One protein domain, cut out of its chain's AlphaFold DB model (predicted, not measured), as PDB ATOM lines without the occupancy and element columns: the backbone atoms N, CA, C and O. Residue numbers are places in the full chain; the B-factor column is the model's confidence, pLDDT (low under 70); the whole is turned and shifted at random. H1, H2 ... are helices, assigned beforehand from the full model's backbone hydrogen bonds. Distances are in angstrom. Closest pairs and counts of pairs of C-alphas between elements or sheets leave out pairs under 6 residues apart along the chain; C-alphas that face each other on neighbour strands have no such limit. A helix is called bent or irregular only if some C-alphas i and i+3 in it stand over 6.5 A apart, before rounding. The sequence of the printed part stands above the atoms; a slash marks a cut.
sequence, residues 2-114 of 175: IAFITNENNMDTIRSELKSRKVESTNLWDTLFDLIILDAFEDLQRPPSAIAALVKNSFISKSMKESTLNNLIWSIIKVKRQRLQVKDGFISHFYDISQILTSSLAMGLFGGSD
ATOM      1  N   ILE A   2      32.805 -10.503  22.750       74.06
ATOM      2  CA  ILE A   2      33.791 -10.194  21.682       74.06
ATOM      3  C   ILE A   2      34.644 -11.419  21.312       74.06
ATOM      4  O   ILE A   2      34.617 -11.847  20.167       74.06
ATOM      5  N   ALA A   3      35.280 -12.068  22.293       77.25
ATOM      6  CA  ALA A   3      36.070 -13.284  22.060       77.25
ATOM      7  C   ALA A   3      35.267 -14.452  21.444       77.25
ATOM      8  O   ALA A   3      35.832 -15.286  20.748       77.25
ATOM      9  N   PHE A   4      33.952 -14.503  21.686       74.44
ATOM     10  CA  PHE A   4      33.070 -15.536  21.138       74.44
ATOM     11  C   PHE A   4      32.741 -15.279  19.662       74.44
ATOM     12  O   PHE A   4      32.687 -16.229  18.887       74.44
ATOM     13  N   ILE A   5      32.555 -14.010  19.280       76.06
ATOM     14  CA  ILE A   5      32.271 -13.585  17.900       76.06
ATOM     15  C   ILE A   5      33.530 -13.669  17.027       76.06
ATOM     16  O   ILE A   5      33.436 -13.989  15.850       76.06
ATOM     17  N   THR A   6      34.715 -13.402  17.587       78.12
ATOM     18  CA  THR A   6      35.990 -13.463  16.846       78.12
ATOM     19  C   THR A   6      36.423 -14.895  16.503       78.12
ATOM     20  O   THR A   6      37.321 -15.086  15.690       78.12
ATOM     21  N   ASN A   7      35.805 -15.914  17.103       80.31
ATOM     22  CA  ASN A   7      36.124 -17.309  16.820       80.31
ATOM     23  C   ASN A   7      35.302 -17.822  15.626       80.31
ATOM     24  O   ASN A   7      34.092 -18.015  15.736       80.31
ATOM     25  N   GLU A   8      35.969 -18.095  14.502       76.00
ATOM     26  CA  GLU A   8      35.330 -18.561  13.263       76.00
ATOM     27  C   GLU A   8      34.553 -19.876  13.438       76.00
ATOM     28  O   GLU A   8      33.511 -20.062  12.812       76.00
ATOM     29  N   ASN A   9      34.972 -20.742  14.367       78.19
ATOM     30  CA  ASN A   9      34.280 -22.002  14.659       78.19
ATOM     31  C   ASN A   9      32.882 -21.796  15.269       78.19
ATOM     32  O   ASN A   9      32.037 -22.689  15.217       78.19
ATOM     33  N   ASN A  10      32.616 -20.620  15.844       78.38
ATOM     34  CA  ASN A  10      31.321 -20.299  16.437       78.38
ATOM     35  C   ASN A  10      30.332 -19.725  15.413       78.38
ATOM     36  O   ASN A  10      29.149 -19.601  15.728       78.38
ATOM     37  N   MET A  11      30.774 -19.392  14.193       73.31
ATOM     38  CA  MET A  11      29.955 -18.695  13.194       73.31
ATOM     39  C   MET A  11      28.742 -19.503  12.733       73.31
ATOM     40  O   MET A  11      27.663 -18.935  12.549       73.31
ATOM     41  N   ASP A  12      28.874 -20.822  12.608       77.12
ATOM     42  CA  ASP A  12      27.750 -21.694  12.252       77.12
ATOM     43  C   ASP A  12      26.720 -21.776  13.385       77.12
ATOM     44  O   ASP A  12      25.510 -21.703  13.147       77.12
ATOM     45  N   THR A  13      27.194 -21.817  14.633       77.19
ATOM     46  CA  THR A  13      26.337 -21.774  15.825       77.19
ATOM     47  C   THR A  13      25.606 -20.433  15.915       77.19
ATOM     48  O   THR A  13      24.383 -20.420  16.050       77.19
ATOM     49  N   ILE A  14      26.316 -19.312  15.724       76.06
ATOM     50  CA  ILE A  14      25.755 -17.950  15.688       76.06
ATOM     51  C   ILE A  14      24.644 -17.852  14.635       76.06
ATOM     52  O   ILE A  14      23.538 -17.404  14.941       76.06
ATOM     53  N   ARG A  15      24.902 -18.312  13.404       73.31
ATOM     54  CA  ARG A  15      23.907 -18.297  12.319       73.31
ATOM     55  C   ARG A  15      22.683 -19.144  12.649       73.31
ATOM     56  O   ARG A  15      21.561 -18.709  12.401       73.31
ATOM     57  N   SER A  16      22.883 -20.335  13.213       76.12
ATOM     58  CA  SER A  16      21.778 -21.223  13.591       76.12
ATOM     59  C   SER A  16      20.895 -20.617  14.692       76.12
ATOM     60  O   SER A  16      19.666 -20.643  14.591       76.12
ATOM     61  N   GLU A  17      21.508 -19.988  15.698       76.12
ATOM     62  CA  GLU A  17      20.810 -19.327  16.799       76.12
ATOM     63  C   GLU A  17      20.035 -18.097  16.330       76.12
ATOM     64  O   GLU A  17      18.864 -17.938  16.681       76.12
ATOM     65  N   LEU A  18      20.638 -17.253  15.492       75.06
ATOM     66  CA  LEU A  18      19.978 -16.059  14.961       75.06
ATOM     67  C   LEU A  18      18.808 -16.410  14.044       75.06
ATOM     68  O   LEU A  18      17.721 -15.844  14.186       75.06
ATOM     69  N   LYS A  19      18.963 -17.439  13.205       74.38
ATOM     70  CA  LYS A  19      17.875 -17.941  12.360       74.38
ATOM     71  C   LYS A  19      16.689 -18.442  13.189       74.38
ATOM     72  O   LYS A  19      15.541 -18.197  12.824       74.38
ATOM     73  N   SER A  20      16.939 -19.074  14.341       71.62
ATOM     74  CA  SER A  20      15.876 -19.500  15.270       71.62
ATOM     75  C   SER A  20      15.081 -18.327  15.866       71.62
ATOM     76  O   SER A  20      13.920 -18.484  16.246       71.62
ATOM     77  N   ARG A  21      15.684 -17.132  15.895       69.06
ATOM     78  CA  ARG A  21      15.087 -15.870  16.350       69.06
ATOM     79  C   ARG A  21      14.532 -15.014  15.208       69.06
ATOM     80  O   ARG A  21      14.131 -13.887  15.464       69.06
ATOM     81  N   LYS A  22      14.457 -15.556  13.983       69.38
ATOM     82  CA  LYS A  22      14.059 -14.852  12.748       69.38
ATOM     83  C   LYS A  22      15.007 -13.725  12.319       69.38
ATOM     84  O   LYS A  22      14.625 -12.906  11.494       69.38
ATOM     85  N   VAL A  23      16.238 -13.709  12.826       67.31
ATOM     86  CA  VAL A  23      17.281 -12.814  12.320       67.31
ATOM     87  C   VAL A  23      17.999 -13.512  11.182       67.31
ATOM     88  O   VAL A  23      18.762 -14.457  11.383       67.31
ATOM     89  N   GLU A  24      17.678 -13.081   9.966       61.16
ATOM     90  CA  GLU A  24      18.194 -13.669   8.732       61.16
ATOM     91  C   GLU A  24      19.621 -13.190   8.426       61.16
ATOM     92  O   GLU A  24      20.405 -13.932   7.835       61.16
ATOM     93  N   SER A  25      19.995 -11.995   8.900       62.72
ATOM     94  CA  SER A  25      21.327 -11.416   8.724       62.72
ATOM     95  C   SER A  25      21.907 -10.903  10.044       62.72
ATOM     96  O   SER A  25      21.259 -10.179  10.788       62.72
ATOM     97  N   THR A  26      23.183 -11.192  10.315       65.88
ATOM     98  CA  THR A  26      23.967 -10.587  11.414       65.88
ATOM     99  C   THR A  26      24.338  -9.132  11.092       65.88
ATOM    100  O   THR A  26      25.506  -8.747  11.163       65.88
ATOM    101  N   ASN A  27      23.384  -8.339  10.613       71.25
ATOM    102  CA  ASN A  27      23.602  -6.934  10.303       71.25
ATOM    103  C   ASN A  27      23.322  -6.081  11.555       71.25
ATOM    104  O   ASN A  27      22.759  -6.549  12.549       71.25
ATOM    105  N   LEU A  28      23.740  -4.816  11.505       72.19
ATOM    106  CA  LEU A  28      23.496  -3.863  12.583       72.19
ATOM    107  C   LEU A  28      21.996  -3.702  12.874       72.19
ATOM    108  O   LEU A  28      21.626  -3.556  14.025       72.19
ATOM    109  N   TRP A  29      21.138  -3.738  11.861       76.62
ATOM    110  CA  TRP A  29      19.709  -3.447  11.978       76.62
ATOM    111  C   TRP A  29      18.963  -4.532  12.757       76.62
ATOM    112  O   TRP A  29      18.451  -4.273  13.844       76.62
ATOM    113  N   ASP A  30      19.031  -5.762  12.270       76.31
ATOM    114  CA  ASP A  30      18.366  -6.922  12.852       76.31
ATOM    115  C   ASP A  30      18.976  -7.269  14.219       76.31
ATOM    116  O   ASP A  30      18.290  -7.714  15.137       76.31
ATOM    117  N   THR A  31      20.289  -7.054  14.388       75.81
ATOM    118  CA  THR A  31      20.964  -7.392  15.647       75.81
ATOM    119  C   THR A  31      20.855  -6.279  16.679       75.81
ATOM    120  O   THR A  31      20.496  -6.574  17.809       75.81
ATOM    121  N   LEU A  32      21.180  -5.023  16.352       78.19
ATOM    122  CA  LEU A  32      21.180  -3.924  17.326       78.19
ATOM    123  C   LEU A  32      19.762  -3.412  17.600       78.19
ATOM    124  O   LEU A  32      19.342  -3.343  18.756       78.19
ATOM    125  N   PHE A  33      19.043  -3.020  16.548       81.38
ATOM    126  CA  PHE A  33      17.743  -2.380  16.705       81.38
ATOM    127  C   PHE A  33      16.671  -3.403  17.060       81.38
ATOM    128  O   PHE A  33      16.036  -3.247  18.101       81.38
ATOM    129  N   ASP A  34      16.534  -4.473  16.280       79.25
ATOM    130  CA  ASP A  34      15.448  -5.432  16.495       79.25
ATOM    131  C   ASP A  34      15.706  -6.347  17.699       79.25
ATOM    132  O   ASP A  34      14.869  -6.427  18.600       79.25
ATOM    133  N   LEU A  35      16.871  -7.003  17.773       75.50
ATOM    134  CA  LEU A  35      17.139  -7.947  18.865       75.50
ATOM    135  C   LEU A  35      17.502  -7.303  20.208       75.50
ATOM    136  O   LEU A  35      17.261  -7.942  21.230       75.50
ATOM    137  N   ILE A  36      18.122  -6.114  20.250       77.88
ATOM    138  CA  ILE A  36      18.544  -5.507  21.534       77.88
ATOM    139  C   ILE A  36      17.578  -4.428  21.969       77.88
ATOM    140  O   ILE A  36      17.019  -4.492  23.060       77.88
ATOM    141  N   ILE A  37      17.445  -3.398  21.142       80.88
ATOM    142  CA  ILE A  37      16.823  -2.153  21.566       80.88
ATOM    143  C   ILE A  37      15.302  -2.318  21.617       80.88
ATOM    144  O   ILE A  37      14.684  -1.959  22.621       80.88
ATOM    145  N   LEU A  38      14.698  -2.899  20.579       83.19
ATOM    146  CA  LEU A  38      13.260  -3.146  20.541       83.19
ATOM    147  C   LEU A  38      12.825  -4.231  21.537       83.19
ATOM    148  O   LEU A  38      11.851  -3.993  22.248       83.19
ATOM    149  N   ASP A  39      13.558  -5.347  21.671       80.12
ATOM    150  CA  ASP A  39      13.273  -6.380  22.698       80.12
ATOM    151  C   ASP A  39      13.332  -5.783  24.114       80.12
ATOM    152  O   ASP A  39      12.430  -5.999  24.925       80.12
ATOM    153  N   ALA A  40      14.338  -4.942  24.398       80.88
ATOM    154  CA  ALA A  40      14.426  -4.242  25.676       80.88
ATOM    155  C   ALA A  40      13.235  -3.296  25.891       80.88
ATOM    156  O   ALA A  40      12.642  -3.293  26.967       80.88
ATOM    157  N   PHE A  41      12.833  -2.507  24.890       82.19
ATOM    158  CA  PHE A  41      11.665  -1.637  25.036       82.19
ATOM    159  C   PHE A  41      10.348  -2.407  25.168       82.19
ATOM    160  O   PHE A  41       9.468  -1.939  25.894       82.19
ATOM    161  N   GLU A  42      10.192  -3.562  24.519       81.75
ATOM    162  CA  GLU A  42       9.018  -4.426  24.689       81.75
ATOM    163  C   GLU A  42       8.955  -5.004  26.111       81.75
ATOM    164  O   GLU A  42       7.918  -4.887  26.776       81.75
ATOM    165  N   ASP A  43      10.075  -5.533  26.616       76.69
ATOM    166  CA  ASP A  43      10.206  -6.007  28.001       76.69
ATOM    167  C   ASP A  43       9.844  -4.887  29.006       76.69
ATOM    168  O   ASP A  43       9.203  -5.135  30.033       76.69
ATOM    169  N   LEU A  44      10.193  -3.632  28.694       76.75
ATOM    170  CA  LEU A  44       9.872  -2.456  29.511       76.75
ATOM    171  C   LEU A  44       8.438  -1.938  29.338       76.75
ATOM    172  O   LEU A  44       7.931  -1.259  30.228       76.75
ATOM    173  N   GLN A  45       7.749  -2.230  28.236       76.81
ATOM    174  CA  GLN A  45       6.321  -1.907  28.109       76.81
ATOM    175  C   GLN A  45       5.447  -2.850  28.938       76.81
ATOM    176  O   GLN A  45       4.379  -2.450  29.407       76.81
ATOM    177  N   ARG A  46       5.896  -4.093  29.141       72.88
ATOM    178  CA  ARG A  46       5.191  -5.114  29.929       72.88
ATOM    179  C   ARG A  46       6.026  -5.559  31.135       72.88
ATOM    180  O   ARG A  46       6.324  -6.749  31.261       72.88
ATOM    181  N   PRO A  47       6.390  -4.639  32.049       74.62
ATOM    182  CA  PRO A  47       7.207  -5.005  33.189       74.62
ATOM    183  C   PRO A  47       6.432  -5.977  34.093       74.62
ATOM    184  O   PRO A  47       5.240  -5.769  34.348       74.62
ATOM    185  N   PRO A  48       7.090  -7.013  34.641       78.62
ATOM    186  CA  PRO A  48       6.508  -7.823  35.701       78.62
ATOM    187  C   PRO A  48       6.016  -6.952  36.860       78.62
ATOM    188  O   PRO A  48       6.628  -5.934  37.195       78.62
ATOM    189  N   SER A  49       4.942  -7.383  37.523       79.19
ATOM    190  CA  SER A  49       4.321  -6.649  38.638       79.19
ATOM    191  C   SER A  49       5.321  -6.254  39.732       79.19
ATOM    192  O   SER A  49       5.212  -5.168  40.293       79.19
ATOM    193  N   ALA A  50       6.336  -7.090  39.978       78.25
ATOM    194  CA  ALA A  50       7.428  -6.811  40.909       78.25
ATOM    195  C   ALA A  50       8.263  -5.576  40.518       78.25
ATOM    196  O   ALA A  50       8.583  -4.762  41.381       78.25
ATOM    197  N   ILE A  51       8.572  -5.401  39.226       76.88
ATOM    198  CA  ILE A  51       9.312  -4.234  38.722       76.88
ATOM    199  C   ILE A  51       8.440  -2.980  38.837       76.88
ATOM    200  O   ILE A  51       8.877  -1.966  39.375       76.88
ATOM    201  N   ALA A  52       7.176  -3.065  38.415       75.00
ATOM    202  CA  ALA A  52       6.252  -1.935  38.491       75.00
ATOM    203  C   ALA A  52       6.005  -1.468  39.940       75.00
ATOM    204  O   ALA A  52       5.935  -0.266  40.200       75.00
ATOM    205  N   ALA A  53       5.892  -2.402  40.890       78.44
ATOM    206  CA  ALA A  53       5.701  -2.096  42.306       78.44
ATOM    207  C   ALA A  53       6.951  -1.469  42.945       78.44
ATOM    208  O   ALA A  53       6.827  -0.526  43.729       78.44
ATOM    209  N   LEU A  54       8.144  -1.957  42.590       79.56
ATOM    210  CA  LEU A  54       9.417  -1.433  43.086       79.56
ATOM    211  C   LEU A  54       9.610   0.034  42.698       79.56
ATOM    212  O   LEU A  54       9.965   0.857  43.544       79.56
ATOM    213  N   VAL A  55       9.367   0.373  41.430       72.19
ATOM    214  CA  VAL A  55       9.660   1.728  40.958       72.19
ATOM    215  C   VAL A  55       8.645   2.747  41.480       72.19
ATOM    216  O   VAL A  55       9.046   3.832  41.910       72.19
ATOM    217  N   LYS A  56       7.362   2.368  41.562       72.12
ATOM    218  CA  LYS A  56       6.292   3.208  42.133       72.12
ATOM    219  C   LYS A  56       6.449   3.482  43.632       72.12
ATOM    220  O   LYS A  56       5.785   4.375  44.151       72.12
ATOM    221  N   ASN A  57       7.292   2.734  44.341       76.00
ATOM    222  CA  ASN A  57       7.481   2.916  45.774       76.00
ATOM    223  C   ASN A  57       8.446   4.082  46.061       76.00
ATOM    224  O   ASN A  57       9.644   3.995  45.788       76.00
ATOM    225  N   SER A  58       7.935   5.180  46.617       72.00
ATOM    226  CA  SER A  58       8.723   6.371  46.974       72.00
ATOM    227  C   SER A  58       9.564   6.210  48.248       72.00
ATOM    228  O   SER A  58      10.458   7.018  48.476       72.00
ATOM    229  N   PHE A  59       9.328   5.169  49.056       74.25
ATOM    230  CA  PHE A  59      10.055   4.923  50.308       74.25
ATOM    231  C   PHE A  59      11.376   4.165  50.120       74.25
ATOM    232  O   PHE A  59      12.156   4.040  51.061       74.25
ATOM    233  N   ILE A  60      11.639   3.637  48.921       76.38
ATOM    234  CA  ILE A  60      12.853   2.871  48.623       76.38
ATOM    235  C   ILE A  60      13.921   3.821  48.078       76.38
ATOM    236  O   ILE A  60      13.674   4.557  47.122       76.38
ATOM    237  N   SER A  61      15.117   3.788  48.669       80.31
ATOM    238  CA  SER A  61      16.252   4.591  48.208       80.31
ATOM    239  C   SER A  61      16.657   4.232  46.775       80.31
ATOM    240  O   SER A  61      16.493   3.093  46.332       80.31
ATOM    241  N   LYS A  62      17.246   5.189  46.051       77.44
ATOM    242  CA  LYS A  62      17.712   5.003  44.666       77.44
ATOM    243  C   LYS A  62      18.652   3.800  44.516       77.44
ATOM    244  O   LYS A  62      18.429   2.961  43.650       77.44
ATOM    245  N   SER A  63      19.631   3.660  45.411       80.50
ATOM    246  CA  SER A  63      20.577   2.534  45.403       80.50
ATOM    247  C   SER A  63      19.898   1.180  45.641       80.50
ATOM    248  O   SER A  63      20.260   0.179  45.023       80.50
ATOM    249  N   MET A  64      18.874   1.138  46.499       81.75
ATOM    250  CA  MET A  64      18.104  -0.080  46.747       81.75
ATOM    251  C   MET A  64      17.182  -0.417  45.568       81.75
ATOM    252  O   MET A  64      17.048  -1.595  45.225       81.75
ATOM    253  N   LYS A  65      16.587   0.592  44.910       83.19
ATOM    254  CA  LYS A  65      15.833   0.406  43.659       83.19
ATOM    255  C   LYS A  65      16.726  -0.183  42.576       83.19
ATOM    256  O   LYS A  65      16.348  -1.182  41.983       83.19
ATOM    257  N   GLU A  66      17.918   0.373  42.386       82.38
ATOM    258  CA  GLU A  66      18.878  -0.093  41.385       82.38
ATOM    259  C   GLU A  66      19.306  -1.544  41.630       82.38
ATOM    260  O   GLU A  66      19.192  -2.390  40.743       82.38
ATOM    261  N   SER A  67      19.716  -1.867  42.862       85.19
ATOM    262  CA  SER A  67      20.126  -3.227  43.227       85.19
ATOM    263  C   SER A  67      18.986  -4.235  43.058       85.19
ATOM    264  O   SER A  67      19.164  -5.300  42.460       85.19
ATOM    265  N   THR A  68      17.784  -3.892  43.531       85.56
ATOM    266  CA  THR A  68      16.618  -4.781  43.438       85.56
ATOM    267  C   THR A  68      16.174  -4.958  41.988       85.56
ATOM    268  O   THR A  68      15.863  -6.075  41.576       85.56
ATOM    269  N   LEU A  69      16.189  -3.890  41.190       85.31
ATOM    270  CA  LEU A  69      15.816  -3.933  39.782       85.31
ATOM    271  C   LEU A  69      16.793  -4.780  38.968       85.31
ATOM    272  O   LEU A  69      16.353  -5.653  38.221       85.31
ATOM    273  N   ASN A  70      18.099  -4.594  39.169       86.31
ATOM    274  CA  ASN A  70      19.118  -5.410  38.517       86.31
ATOM    275  C   ASN A  70      18.957  -6.898  38.882       86.31
ATOM    276  O   ASN A  70      19.016  -7.757  38.008       86.31
ATOM    277  N   ASN A  71      18.656  -7.217  40.147       86.88
ATOM    278  CA  ASN A  71      18.391  -8.595  40.577       86.88
ATOM    279  C   ASN A  71      17.129  -9.191  39.931       86.88
ATOM    280  O   ASN A  71      17.123 -10.362  39.539       86.88
ATOM    281  N   LEU A  72      16.057  -8.402  39.797       85.88
ATOM    282  CA  LEU A  72      14.832  -8.834  39.121       85.88
ATOM    283  C   LEU A  72      15.086  -9.100  37.633       85.88
ATOM    284  O   LEU A  72      14.699 -10.156  37.130       85.88
ATOM    285  N   ILE A  73      15.778  -8.191  36.945       85.12
ATOM    286  CA  ILE A  73      16.126  -8.335  35.525       85.12
ATOM    287  C   ILE A  73      17.070  -9.522  35.321       85.12
ATOM    288  O   ILE A  73      16.836 -10.342  34.432       85.12
ATOM    289  N   TRP A  74      18.073  -9.695  36.187       87.81
ATOM    290  CA  TRP A  74      18.941 -10.871  36.178       87.81
ATOM    291  C   TRP A  74      18.141 -12.171  36.305       87.81
ATOM    292  O   TRP A  74      18.390 -13.120  35.566       87.81
ATOM    293  N   SER A  75      17.149 -12.221  37.200       86.12
ATOM    294  CA  SER A  75      16.282 -13.392  37.369       86.12
ATOM    295  C   SER A  75      15.490 -13.707  36.093       86.12
ATOM    296  O   SER A  75      15.459 -14.857  35.645       86.12
ATOM    297  N   ILE A  76      14.920 -12.685  35.444       84.06
ATOM    298  CA  ILE A  76      14.203 -12.825  34.163       84.06
ATOM    299  C   ILE A  76      15.142 -13.371  33.083       84.06
ATOM    300  O   ILE A  76      14.813 -14.333  32.386       84.06
ATOM    301  N   ILE A  77      16.337 -12.795  32.974       82.94
ATOM    302  CA  ILE A  77      17.338 -13.195  31.989       82.94
ATOM    303  C   ILE A  77      17.852 -14.606  32.259       82.94
ATOM    304  O   ILE A  77      18.009 -15.391  31.326       82.94
ATOM    305  N   LYS A  78      18.042 -14.982  33.524       85.06
ATOM    306  CA  LYS A  78      18.405 -16.343  33.916       85.06
ATOM    307  C   LYS A  78      17.349 -17.354  33.464       85.06
ATOM    308  O   LYS A  78      17.708 -18.407  32.942       85.06
ATOM    309  N   VAL A  79      16.062 -17.029  33.594       84.81
ATOM    310  CA  VAL A  79      14.967 -17.869  33.075       84.81
ATOM    311  C   VAL A  79      14.981 -17.916  31.543       84.81
ATOM    312  O   VAL A  79      14.842 -19.001  30.977       84.81
ATOM    313  N   LYS A  80      15.201 -16.782  30.854       81.94
ATOM    314  CA  LYS A  80      15.362 -16.750  29.385       81.94
ATOM    315  C   LYS A  80      16.541 -17.644  28.943       81.94
ATOM    316  O   LYS A  80      16.374 -18.433  28.016       81.94
ATOM    317  N   ARG A  81      17.678 -17.621  29.656       83.25
ATOM    318  CA  ARG A  81      18.862 -18.475  29.405       83.25
ATOM    319  C   ARG A  81      18.582 -19.963  29.561       83.25
ATOM    320  O   ARG A  81      19.043 -20.754  28.749       83.25
ATOM    321  N   GLN A  82      17.811 -20.360  30.572       84.06
ATOM    322  CA  GLN A  82      17.471 -21.773  30.794       84.06
ATOM    323  C   GLN A  82      16.657 -22.389  29.650       84.06
ATOM    324  O   GLN A  82      16.672 -23.604  29.481       84.06
ATOM    325  N   ARG A  83      15.951 -21.560  28.874       81.94
ATOM    326  CA  ARG A  83      15.145 -21.987  27.724       81.94
ATOM    327  C   ARG A  83      15.940 -22.045  26.416       81.94
ATOM    328  O   ARG A  83      15.384 -22.461  25.403       81.94
ATOM    329  N   LEU A  84      17.205 -21.613  26.412       78.69
ATOM    330  CA  LEU A  84      18.054 -21.681  25.225       78.69
ATOM    331  C   LEU A  84      18.458 -23.127  24.943       78.69
ATOM    332  O   LEU A  84      18.825 -23.870  25.854       78.69
ATOM    333  N   GLN A  85      18.429 -23.508  23.665       74.00
ATOM    334  CA  GLN A  85      18.910 -24.822  23.236       74.00
ATOM    335  C   GLN A  85      20.432 -24.944  23.399       74.00
ATOM    336  O   GLN A  85      20.928 -25.995  23.798       74.00
ATOM    337  N   VAL A  86      21.163 -23.850  23.169       77.50
ATOM    338  CA  VAL A  86      22.616 -23.764  23.347       77.50
ATOM    339  C   VAL A  86      22.911 -22.929  24.593       77.50
ATOM    340  O   VAL A  86      22.598 -21.740  24.659       77.50
ATOM    341  N   LYS A  87      23.482 -23.566  25.622       73.12
ATOM    342  CA  LYS A  87      23.712 -22.930  26.933       73.12
ATOM    343  C   LYS A  87      24.849 -21.903  26.924       73.12
ATOM    344  O   LYS A  87      24.768 -20.918  27.653       73.12
ATOM    345  N   ASP A  88      25.867 -22.126  26.096       76.62
ATOM    346  CA  ASP A  88      27.023 -21.234  25.918       76.62
ATOM    347  C   ASP A  88      27.066 -20.692  24.483       76.62
ATOM    348  O   ASP A  88      28.045 -20.799  23.752       76.62
ATOM    349  N   GLY A  89      25.898 -20.231  24.044       78.12
ATOM    350  CA  GLY A  89      25.661 -19.715  22.707       78.12
ATOM    351  C   GLY A  89      25.907 -18.219  22.583       78.12
ATOM    352  O   GLY A  89      26.098 -17.502  23.573       78.12
ATOM    353  N   PHE A  90      25.769 -17.718  21.359       78.50
ATOM    354  CA  PHE A  90      25.765 -16.284  21.087       78.50
ATOM    355  C   PHE A  90      24.692 -15.572  21.909       78.50
ATOM    356  O   PHE A  90      24.981 -14.570  22.561       78.50
ATOM    357  N   ILE A  91      23.479 -16.132  21.951       77.00
ATOM    358  CA  ILE A  91      22.346 -15.549  22.679       77.00
ATOM    359  C   ILE A  91      22.607 -15.524  24.197       77.00
ATOM    360  O   ILE A  91      22.163 -14.612  24.896       77.00
ATOM    361  N   SER A  92      23.356 -16.494  24.728       81.31
ATOM    362  CA  SER A  92      23.705 -16.533  26.154       81.31
ATOM    363  C   SER A  92      24.625 -15.368  26.533       81.31
ATOM    364  O   SER A  92      24.314 -14.613  27.456       81.31
ATOM    365  N   HIS A  93      25.695 -15.155  25.759       81.44
ATOM    366  CA  HIS A  93      26.593 -14.007  25.927       81.44
ATOM    367  C   HIS A  93      25.928 -12.668  25.599       81.44
ATOM    368  O   HIS A  93      26.273 -11.634  26.167       81.44
ATOM    369  N   PHE A  94      24.978 -12.674  24.674       79.38
ATOM    370  CA  PHE A  94      24.182 -11.511  24.319       79.38
ATOM    371  C   PHE A  94      23.298 -11.048  25.479       79.38
ATOM    372  O   PHE A  94      23.192  -9.852  25.754       79.38
ATOM    373  N   TYR A  95      22.701 -11.992  26.211       83.00
ATOM    374  CA  TYR A  95      21.886 -11.673  27.373       83.00
ATOM    375  C   TYR A  95      22.662 -10.973  28.493       83.00
ATOM    376  O   TYR A  95      22.036 -10.305  29.312       83.00
ATOM    377  N   ASP A  96      23.993 -11.086  28.546       82.81
ATOM    378  CA  ASP A  96      24.809 -10.282  29.466       82.81
ATOM    379  C   ASP A  96      24.751  -8.787  29.101       82.81
ATOM    380  O   ASP A  96      24.624  -7.937  29.980       82.81
ATOM    381  N   ILE A  97      24.775  -8.450  27.806       82.38
ATOM    382  CA  ILE A  97      24.685  -7.059  27.332       82.38
ATOM    383  C   ILE A  97      23.260  -6.526  27.468       82.38
ATOM    384  O   ILE A  97      23.057  -5.424  27.981       82.38
ATOM    385  N   SER A  98      22.271  -7.324  27.056       81.00
ATOM    386  CA  SER A  98      20.853  -6.978  27.205       81.00
ATOM    387  C   SER A  98      20.506  -6.683  28.670       81.00
ATOM    388  O   SER A  98      19.805  -5.715  28.944       81.00
ATOM    389  N   GLN A  99      21.080  -7.415  29.635       83.62
ATOM    390  CA  GLN A  99      20.881  -7.128  31.058       83.62
ATOM    391  C   GLN A  99      21.293  -5.706  31.446       83.62
ATOM    392  O   GLN A  99      20.541  -5.016  32.138       83.62
ATOM    393  N   ILE A 100      22.484  -5.279  31.026       84.19
ATOM    394  CA  ILE A 100      23.042  -3.966  31.374       84.19
ATOM    395  C   ILE A 100      22.195  -2.853  30.747       84.19
ATOM    396  O   ILE A 100      21.842  -1.881  31.424       84.19
ATOM    397  N   LEU A 101      21.819  -3.026  29.477       81.94
ATOM    398  CA  LEU A 101      20.990  -2.070  28.746       81.94
ATOM    399  C   LEU A 101      19.590  -1.962  29.351       81.94
ATOM    400  O   LEU A 101      19.170  -0.867  29.721       81.94
ATOM    401  N   THR A 102      18.893  -3.085  29.527       83.00
ATOM    402  CA  THR A 102      17.531  -3.108  30.074       83.00
ATOM    403  C   THR A 102      17.491  -2.574  31.500       83.00
ATOM    404  O   THR A 102      16.557  -1.859  31.841       83.00
ATOM    405  N   SER A 103      18.506  -2.840  32.331       83.94
ATOM    406  CA  SER A 103      18.562  -2.301  33.701       83.94
ATOM    407  C   SER A 103      18.711  -0.783  33.720       83.94
ATOM    408  O   SER A 103      17.982  -0.101  34.443       83.94
ATOM    409  N   SER A 104      19.599  -0.249  32.880       83.44
ATOM    410  CA  SER A 104      19.807   1.198  32.745       83.44
ATOM    411  C   SER A 104      18.548   1.897  32.225       83.44
ATOM    412  O   SER A 104      18.086   2.879  32.807       83.44
ATOM    413  N   LEU A 105      17.940   1.343  31.171       84.31
ATOM    414  CA  LEU A 105      16.710   1.869  30.584       84.31
ATOM    415  C   LEU A 105      15.514   1.744  31.536       84.31
ATOM    416  O   LEU A 105      14.698   2.656  31.591       84.31
ATOM    417  N   ALA A 106      15.412   0.662  32.312       83.81
ATOM    418  CA  ALA A 106      14.352   0.481  33.303       83.81
ATOM    419  C   ALA A 106      14.427   1.533  34.415       83.81
ATOM    420  O   ALA A 106      13.405   2.113  34.778       83.81
ATOM    421  N   MET A 107      15.627   1.806  34.944       80.62
ATOM    422  CA  MET A 107      15.810   2.849  35.959       80.62
ATOM    423  C   MET A 107      15.356   4.214  35.442       80.62
ATOM    424  O   MET A 107      14.607   4.904  36.137       80.62
ATOM    425  N   GLY A 108      15.773   4.565  34.221       82.44
ATOM    426  CA  GLY A 108      15.444   5.843  33.600       82.44
ATOM    427  C   GLY A 108      13.974   5.965  33.226       82.44
ATOM    428  O   GLY A 108      13.314   6.911  33.630       82.44
ATOM    429  N   LEU A 109      13.415   4.993  32.507       79.94
ATOM    430  CA  LEU A 109      12.058   5.097  31.961       79.94
ATOM    431  C   LEU A 109      10.947   4.947  33.001       79.94
ATOM    432  O   LEU A 109       9.853   5.465  32.790       79.94
ATOM    433  N   PHE A 110      11.192   4.247  34.110       75.75
ATOM    434  CA  PHE A 110      10.187   4.112  35.164       75.75
ATOM    435  C   PHE A 110      10.285   5.206  36.242       75.75
ATOM    436  O   PHE A 110       9.429   5.245  37.124       75.75
ATOM    437  N   GLY A 111      11.277   6.105  36.181       68.06
ATOM    438  CA  GLY A 111      11.444   7.189  37.158       68.06
ATOM    439  C   GLY A 111      12.078   6.736  38.479       68.06
ATOM    440  O   GLY A 111      11.754   7.252  39.548       68.06
ATOM    441  N   GLY A 112      12.958   5.731  38.428       67.94
ATOM    442  CA  GLY A 112      13.766   5.290  39.572       67.94
ATOM    443  C   GLY A 112      15.023   6.138  39.806       67.94
ATOM    444  O   GLY A 112      15.735   5.914  40.784       67.94
ATOM    445  N   SER A 113      15.299   7.081  38.907       74.62
ATOM    446  CA  SER A 113      16.516   7.887  38.805       74.62
ATOM    447  C   SER A 113      16.229   9.390  38.896       74.62
ATOM    448  O   SER A 113      15.097   9.804  39.133       74.62
ATOM    449  N   ASP A 114      17.262  10.205  38.681       79.31
ATOM    450  CA  ASP A 114      17.131  11.662  38.642       79.31
ATOM    451  C   ASP A 114      16.215  12.094  37.487       79.31
ATOM    452  O   ASP A 114      15.989  11.341  36.524       79.31
TER     453      ASP A 114
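Overview. This is residues 2 to 114 of the 175 residues of the protein "Hypothetical protein" of Meloidogyne enterolobii (UniProt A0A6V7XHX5). The domain is a rod of helices built along the long hairpin of H5 and H6: H6, with a slight kink, runs through the middle, H5 lies along one side of it, and H3 crosses it on another side. H2, with the short H1, packs on the beginning of H6 at one end of the rod, while H4 packs on H5 near the other end. The printed part has 113 residues with six named helices, H1 to H6 in order along the chain, and no named strand, an all-helix class. It is only just compact, close to loose, with a radius of gyration of the C-alphas of 15.7 A, and spans 51 by 24 by 22 A.

Along the chain. H1, residues 2 to 5, begins at C-alpha 2 at (33.791, -10.194, 21.682) and is 5.3 A long. H2, residues 8 to 20, is 19.6 A long and only just irregular, with C-alphas 9 and 12 at 7.0 A. H3, residues 28 to 45, is 23.2 A long. H4, residues 49 to 56, is 10.6 A long. H5, residues 62 to 82, is the longest helix by residues, 30.2 A from C-alpha 62 at (17.712, 5.003, 44.666). H6, residues 90 to 109, is 27.6 A long, has a kink of 32 degrees near residue 97, and ends at C-alpha 109 at (12.058, 5.097, 31.961).

Arrangement. H6 is the hub, touching three helices. H5 and H6 form a helical hairpin at a shallow tilt of 30 degrees, opposite ways; their closest C-alphas, of Asn 70 and Ser 103, are 5.8 A apart. H3 touches H6 with residues 36 to 44 alone, at a steep tilt of 49 degrees, the same way; the closest C-alphas, of Ala 40 and Thr 102, are 5.5 A apart. H3 and H5 are apart. H2 touches H6 with residues 13 to 17 alone, at a steep tilt of 59 degrees, the same way, with the C-alphas of Ile 14 and Phe 90 closest at 5.7 A. H1 is close to H6 but not clearly touching, with the C-alphas of Phe 4 and Phe 90 closest at 7.3 A. H4 and H5 form a helical hairpin at a shallow tilt of 19 degrees, opposite ways, with the C-alphas of Ile 51 and Leu 69 closest at 6.6 A. Every O i to N i+4 pair is within hydrogen-bond range in H4 and H5, against 7 of 9 in H2, 10 of 14 in H3 and 13 of 16 in H6; H1 is too short for such a pair.

Size, cuts and confidence. The two C-alphas farthest apart, of Asn 9 and Phe 59, are 50.8 A apart. The printed part has no cut. The links H1 to H2, H3 to H4 and H4 to H5 are tight; H2 to H3 and H5 to H6 are short, and no link is long. The mean pLDDT of the printed part is 78.3, with residues 21 to 26 and 111 to 112 under 70.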